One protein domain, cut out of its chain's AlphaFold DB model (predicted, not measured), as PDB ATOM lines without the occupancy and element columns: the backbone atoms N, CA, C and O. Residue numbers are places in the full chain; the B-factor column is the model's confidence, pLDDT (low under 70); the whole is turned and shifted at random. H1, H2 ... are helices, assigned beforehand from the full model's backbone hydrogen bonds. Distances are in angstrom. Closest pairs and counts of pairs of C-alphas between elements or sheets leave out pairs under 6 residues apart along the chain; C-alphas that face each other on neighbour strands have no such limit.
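What this domain is: This is residues 11 to 61 of the 65 residues of an uncharacterized protein of Chloroflexi bacterium (UniProt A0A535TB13). Three helices are strung out in an open, flat zigzag: H2 is the slanting middle bar, H1 folds back beside its first end, and H3 turns back beyond its other end across a loop, with a gap between H2 and H3. The helices make no common core, and residues 31 to 39 and 53 to 61 stand free. The printed part has 51 residues with three named helices, in the order H1, H2, H3, and no named strand; the class is all helix. The whole is loose, with a radius of gyration of the C-alphas of 13.8 A, and the C-alphas span 35 by 28 by 13 A.

Where its parts are: The longest helix by residues is H2, residues 23 to 37, which measures 20.9 A from first to last C-alpha; it runs from C-alpha 23 at (265.366, 131.666, 179.879) to C-alpha 37 at (276.004, 128.995, 162.056). Before it comes H1, residues 11 to 18, 10.6 A long, with C-alpha 11 at (276.926, 123.080, 179.796). After it comes H3, residues 46 to 59, 20.2 A long, with C-alpha 59 at (264.531, 148.516, 160.861).

How they stand to each other: H2 touches H1 with residues 23 to 26 alone. The two only just touch, with 3 pairs of C-alphas within 8 A; the closest C-alphas are those of Leu 16 and Met 26, 7.1 A apart. Their lines stand at a steep tilt of 39 degrees, and they run opposite ways. H1 and H2 form a helical hairpin, two helices that follow each other in the chain and run opposite ways. Their centres are 13.2 A apart. H3 touches no helix: it is apart from H2, with no C-alpha of the one within 8 A of the other, and apart from H1 by the same measure. In H1, H2 and H3 every pair of O of residue i and N of residue i+4 is within hydrogen-bond range.

The domain as a whole: The two C-alphas farthest apart are those of Thr 11 and Gly 61, the first and last printed residues, at 35.8 A. The radius of gyration of the C-alphas is 1.41 times the 9.8 A of a compact globule of 51 residues, and the outline is flat. The printed part has no cut. The link from H1 to H2, with 4 residues, is tight; the link from H2 to H3, with 8 residues, is short. The mean pLDDT of the printed part is 76.4, and residues 35 to 44, of which 35 to 37 belong to H2, are under 70, where the model's confidence is low.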
ATOM      1  N   THR A  11     275.871 122.247 179.202       75.12
ATOM      2  CA  THR A  11     276.926 123.080 179.796       75.12
ATOM      3  C   THR A  11     276.781 124.570 179.464       75.12
ATOM      4  O   THR A  11     276.984 125.403 180.343       75.12
ATOM      5  N   GLU A  12     276.399 124.919 178.232       77.12
ATOM      6  CA  GLU A  12     276.223 126.312 177.793       77.12
ATOM      7  C   GLU A  12     275.028 126.964 178.498       77.12
ATOM      8  O   GLU A  12     275.113 128.109 178.935       77.12
ATOM      9  N   VAL A  13     273.938 126.211 178.677       79.81
ATOM     10  CA  VAL A  13     272.743 126.679 179.397       79.81
ATOM     11  C   VAL A  13     273.073 126.978 180.860       79.81
ATOM     12  O   VAL A  13     272.808 128.079 181.335       79.81
ATOM     13  N   ARG A  14     273.745 126.050 181.556       82.25
ATOM     14  CA  ARG A  14     274.123 126.230 182.972       82.25
ATOM     15  C   ARG A  14     275.065 127.409 183.201       82.25
ATOM     16  O   ARG A  14     274.986 128.064 184.234       82.25
ATOM     17  N   GLN A  15     275.975 127.669 182.263       86.25
ATOM     18  CA  GLN A  15     276.859 128.828 182.350       86.25
ATOM     19  C   GLN A  15     276.068 130.126 182.219       86.25
ATOM     20  O   GLN A  15     276.242 131.018 183.040       86.25
ATOM     21  N   LEU A  16     275.169 130.227 181.241       84.94
ATOM     22  CA  LEU A  16     274.354 131.426 181.047       84.94
ATOM     23  C   LEU A  16     273.427 131.688 182.244       84.94
ATOM     24  O   LEU A  16     273.347 132.827 182.703       84.94
ATOM     25  N   GLU A  17     272.822 130.645 182.815       87.94
ATOM     26  CA  GLU A  17     272.058 130.739 184.067       87.94
ATOM     27  C   GLU A  17     272.921 131.244 185.232       87.94
ATOM     28  O   GLU A  17     272.497 132.126 185.974       87.94
ATOM     29  N   TYR A  18     274.155 130.741 185.368       90.25
ATOM     30  CA  TYR A  18     275.090 131.175 186.411       90.25
ATOM     31  C   TYR A  18     275.481 132.657 186.284       90.25
ATOM     32  O   TYR A  18     275.635 133.338 187.295       90.25
ATOM     33  N   VAL A  19     275.598 133.179 185.058       88.81
ATOM     34  CA  VAL A  19     275.849 134.614 184.807       88.81
ATOM     35  C   VAL A  19     274.564 135.458 184.944       88.81
ATOM     36  O   VAL A  19     274.609 136.682 184.846       88.81
ATOM     37  N   GLY A  20     273.416 134.834 185.229       90.06
ATOM     38  CA  GLY A  20     272.153 135.513 185.523       90.06
ATOM     39  C   GLY A  20     271.264 135.771 184.306       90.06
ATOM     40  O   GLY A  20     270.379 136.624 184.376       90.06
ATOM     41  N   PHE A  21     271.474 135.064 183.194       86.44
ATOM     42  CA  PHE A  21     270.587 135.166 182.036       86.44
ATOM     43  C   PHE A  21     269.245 134.491 182.311       86.44
ATOM     44  O   PHE A  21     269.180 133.367 182.809       86.44
ATOM     45  N   SER A  22     268.159 135.156 181.918       88.75
ATOM     46  CA  SER A  22     266.831 134.548 181.939       88.75
ATOM     47  C   SER A  22     266.655 133.556 180.787       88.75
ATOM     48  O   SER A  22     267.315 133.644 179.747       88.75
ATOM     49  N   SER A  23     265.701 132.635 180.930       81.25
ATOM     50  CA  SER A  23     265.366 131.666 179.879       81.25
ATOM     51  C   SER A  23     264.967 132.331 178.556       81.25
ATOM     52  O   SER A  23     265.309 131.829 177.488       81.25
ATOM     53  N   GLU A  24     264.314 133.493 178.614       82.88
ATOM     54  CA  GLU A  24     263.959 134.282 177.430       82.88
ATOM     55  C   GLU A  24     265.201 134.863 176.734       82.88
ATOM     56  O   GLU A  24     265.342 134.758 175.514       82.88
ATOM     57  N   GLN A  25     266.154 135.401 177.501       78.25
ATOM     58  CA  GLN A  25     267.411 135.923 176.956       78.25
ATOM     59  C   GLN A  25     268.270 134.809 176.343       78.25
ATOM     60  O   GLN A  25     268.853 134.995 175.272       78.25
ATOM     61  N   MET A  26     268.311 133.633 176.978       85.06
ATOM     62  CA  MET A  26     269.003 132.457 176.445       85.06
ATOM     63  C   MET A  26     268.376 131.973 175.131       85.06
ATOM     64  O   MET A  26     269.098 131.681 174.178       85.06
ATOM     65  N   ALA A  27     267.044 131.959 175.023       79.69
ATOM     66  CA  ALA A  27     266.355 131.587 173.786       79.69
ATOM     67  C   ALA A  27     266.698 132.529 172.616       79.69
ATOM     68  O   ALA A  27     266.911 132.075 171.487       79.69
ATOM     69  N   ILE A  28     266.801 133.836 172.879       80.06
ATOM     70  CA  ILE A  28     267.224 134.830 171.882       80.06
ATOM     71  C   ILE A  28     268.679 134.587 171.462       80.06
ATOM     72  O   ILE A  28     268.973 134.565 170.265       80.06
ATOM     73  N   LEU A  29     269.580 134.346 172.418       80.62
ATOM     74  CA  LEU A  29     270.990 134.041 172.155       80.62
ATOM     75  C   LEU A  29     271.161 132.811 171.262       80.62
ATOM     76  O   LEU A  29     271.923 132.857 170.295       80.62
ATOM     77  N   PHE A  30     270.429 131.731 171.535       80.00
ATOM     78  CA  PHE A  30     270.513 130.516 170.727       80.00
ATOM     79  C   PHE A  30     269.953 130.706 169.319       80.00
ATOM     80  O   PHE A  30     270.560 130.225 168.364       80.00
ATOM     81  N   ARG A  31     268.878 131.488 169.152       77.06
ATOM     82  CA  ARG A  31     268.390 131.868 167.815       77.06
ATOM     83  C   ARG A  31     269.433 132.656 167.031       77.06
ATOM     84  O   ARG A  31     269.666 132.355 165.866       77.06
ATOM     85  N   VAL A  32     270.091 133.629 167.660       75.75
ATOM     86  CA  VAL A  32     271.169 134.393 167.012       75.75
ATOM     87  C   VAL A  32     272.330 133.468 166.643       75.75
ATOM     88  O   VAL A  32     272.770 133.486 165.498       75.75
ATOM     89  N   LYS A  33     272.787 132.603 167.555       74.56
ATOM     90  CA  LYS A  33     273.866 131.634 167.291       74.56
ATOM     91  C   LYS A  33     273.536 130.714 166.109       74.56
ATOM     92  O   LYS A  33     274.378 130.545 165.230       74.56
ATOM     93  N   ALA A  34     272.310 130.198 166.039       73.81
ATOM     94  CA  ALA A  34     271.847 129.364 164.931       73.81
ATOM     95  C   ALA A  34     271.855 130.118 163.588       73.81
ATOM     96  O   ALA A  34     272.340 129.592 162.586       73.81
ATOM     97  N   LEU A  35     271.410 131.381 163.575       67.62
ATOM     98  CA  LEU A  35     271.465 132.242 162.384       67.62
ATOM     99  C   LEU A  35     272.906 132.501 161.916       67.62
ATOM    100  O   LEU A  35     273.163 132.581 160.716       67.62
ATOM    101  N   TYR A  36     273.856 132.609 162.848       65.81
ATOM    102  CA  TYR A  36     275.279 132.756 162.529       65.81
ATOM    103  C   TYR A  36     275.897 131.467 161.966       65.81
ATOM    104  O   TYR A  36     276.725 131.535 161.057       65.81
ATOM    105  N   GLN A  37     275.493 130.303 162.481       65.25
ATOM    106  CA  GLN A  37     276.004 128.995 162.056       65.25
ATOM    107  C   GLN A  37     275.438 128.516 160.713       65.25
ATOM    108  O   GLN A  37     276.110 127.761 160.018       65.25
ATOM    109  N   GLN A  38     274.264 129.000 160.290       61.25
ATOM    110  CA  GLN A  38     273.633 128.689 158.995       61.25
ATOM    111  C   GLN A  38     274.382 129.223 157.748       61.25
ATOM    112  O   GLN A  38     273.805 129.329 156.669       61.25
ATOM    113  N   GLY A  39     275.669 129.564 157.847       52.25
ATOM    114  CA  GLY A  39     276.525 129.878 156.694       52.25
ATOM    115  C   GLY A  39     276.331 131.273 156.093       52.25
ATOM    116  O   GLY A  39     277.298 131.846 155.595       52.25
ATOM    117  N   ALA A  40     275.160 131.899 156.252       53.47
ATOM    118  CA  ALA A  40     274.893 133.260 155.768       53.47
ATOM    119  C   ALA A  40     275.848 134.314 156.359       53.47
ATOM    120  O   ALA A  40     276.099 135.344 155.742       53.47
ATOM    121  N   TYR A  41     276.399 134.051 157.547       52.72
ATOM    122  CA  TYR A  41     277.404 134.899 158.186       52.72
ATOM    123  C   TYR A  41     278.831 134.355 158.063       52.72
ATOM    124  O   TYR A  41     279.774 135.078 158.374       52.72
ATOM    125  N   HIS A  42     279.034 133.114 157.624       54.44
ATOM    126  CA  HIS A  42     280.380 132.551 157.514       54.44
ATOM    127  C   HIS A  42     281.011 132.825 156.145       54.44
ATOM    128  O   HIS A  42     282.199 133.135 156.092       54.44
ATOM    129  N   GLU A  43     280.204 132.816 155.080       53.31
ATOM    130  CA  GLU A  43     280.620 133.131 153.702       53.31
ATOM    131  C   GLU A  43     280.444 134.613 153.334       53.31
ATOM    132  O   GLU A  43     280.952 135.086 152.319       53.31
ATOM    133  N   ALA A  44     279.742 135.377 154.171       61.28
ATOM    134  CA  ALA A  44     279.570 136.806 153.975       61.28
ATOM    135  C   ALA A  44     280.883 137.568 154.184       61.28
ATOM    136  O   ALA A  44     281.525 137.458 155.237       61.28
ATOM    137  N   THR A  45     281.223 138.430 153.224       71.50
ATOM    138  CA  THR A  45     282.316 139.387 153.390       71.50
ATOM    139  C   THR A  45     282.061 140.276 154.616       71.50
ATOM    140  O   THR A  45     280.903 140.532 154.977       71.50
ATOM    141  N   PRO A  46     283.114 140.765 155.294       73.94
ATOM    142  CA  PRO A  46     282.970 141.713 156.400       73.94
ATOM    143  C   PRO A  46     282.047 142.898 156.067       73.94
ATOM    144  O   PRO A  46     281.287 143.355 156.918       73.94
ATOM    145  N   GLU A  47     282.052 143.354 154.817       74.88
ATOM    146  CA  GLU A  47     281.200 144.420 154.287       74.88
ATOM    147  C   GLU A  47     279.716 144.045 154.321       74.88
ATOM    148  O   GLU A  47     278.895 144.845 154.773       74.88
ATOM    149  N   TYR A  48     279.362 142.818 153.924       75.56
ATOM    150  CA  TYR A  48     277.981 142.339 153.992       75.56
ATOM    151  C   TYR A  48     277.475 142.274 155.438       75.56
ATOM    152  O   TYR A  48     276.341 142.662 155.718       75.56
ATOM    153  N   LYS A  49     278.330 141.866 156.382       73.38
ATOM    154  CA  LYS A  49     277.994 141.838 157.817       73.38
ATOM    155  C   LYS A  49     277.707 143.235 158.355       73.38
ATOM    156  O   LYS A  49     276.691 143.440 159.019       73.38
ATOM    157  N   ARG A  50     278.563 144.209 158.021       79.12
ATOM    158  CA  ARG A  50     278.353 145.621 158.382       79.12
ATOM    159  C   ARG A  50     277.036 146.138 157.800       79.12
ATOM    160  O   ARG A  50     276.259 146.748 158.525       79.12
ATOM    161  N   LEU A  51     276.747 145.842 156.531       80.94
ATOM    162  CA  LEU A  51     275.513 146.269 155.873       80.94
ATOM    163  C   LEU A  51     274.264 145.636 156.509       80.94
ATOM    164  O   LEU A  51     273.284 146.332 156.766       80.94
ATOM    165  N   ALA A  52     274.303 144.335 156.808       80.00
ATOM    166  CA  ALA A  52     273.212 143.626 157.471       80.00
ATOM    167  C   ALA A  52     272.936 144.191 158.873       80.00
ATOM    168  O   ALA A  52     271.778 144.365 159.252       80.00
ATOM    169  N   PHE A  53     273.990 144.538 159.615       80.75
ATOM    170  CA  PHE A  53     273.874 145.172 160.924       80.75
ATOM    171  C   PHE A  53     273.270 146.582 160.845       80.75
ATOM    172  O   PHE A  53     272.332 146.888 161.580       80.75
ATOM    173  N   VAL A  54     273.730 147.421 159.910       81.94
ATOM    174  CA  VAL A  54     273.157 148.761 159.676       81.94
ATOM    175  C   VAL A  54     271.686 148.663 159.268       81.94
ATOM    176  O   VAL A  54     270.846 149.392 159.795       81.94
ATOM    177  N   ARG A  55     271.345 147.716 158.386       79.94
ATOM    178  CA  ARG A  55     269.960 147.461 157.975       79.94
ATOM    179  C   ARG A  55     269.089 147.029 159.152       79.94
ATOM    180  O   ARG A  55     267.961 147.499 159.270       79.94
ATOM    181  N   TRP A  56     269.603 146.170 160.031       84.19
ATOM    182  CA  TRP A  56     268.905 145.783 161.255       84.19
ATOM    183  C   TRP A  56     268.659 146.992 162.168       84.19
ATOM    184  O   TRP A  56     267.527 147.201 162.590       84.19
ATOM    185  N   LEU A  57     269.663 147.847 162.395       78.50
ATOM    186  CA  LEU A  57     269.507 149.066 163.202       78.50
ATOM    187  C   LEU A  57     268.459 150.032 162.631       78.50
ATOM    188  O   LEU A  57     267.650 150.567 163.389       78.50
ATOM    189  N   TYR A  58     268.442 150.223 161.310       83.19
ATOM    190  CA  TYR A  58     267.435 151.042 160.629       83.19
ATOM    191  C   TYR A  58     266.019 150.484 160.827       83.19
ATOM    192  O   TYR A  58     265.114 151.215 161.221       83.19
ATOM    193  N   LEU A  59     265.829 149.172 160.650       78.25
ATOM    194  CA  LEU A  59     264.531 148.516 160.861       78.25
ATOM    195  C   LEU A  59     264.050 148.577 162.317       78.25
ATOM    196  O   LEU A  59     262.851 148.514 162.565       78.25
ATOM    197  N   GLN A  60     264.964 148.707 163.279       79.62
ATOM    198  CA  GLN A  60     264.636 148.918 164.692       79.62
ATOM    199  C   GLN A  60     264.378 150.396 165.041       79.62
ATOM    200  O   GLN A  60     264.215 150.719 166.216       79.62
ATOM    201  N   GLY A  61     264.394 151.305 164.057       86.44
ATOM    202  CA  GLY A  61     264.245 152.747 164.274       86.44
ATOM    203  C   GLY A  61     265.413 153.376 165.039       86.44
ATOM    204  O   GLY A  61     265.275 154.464 165.594       86.44
TER     205      GLY A  61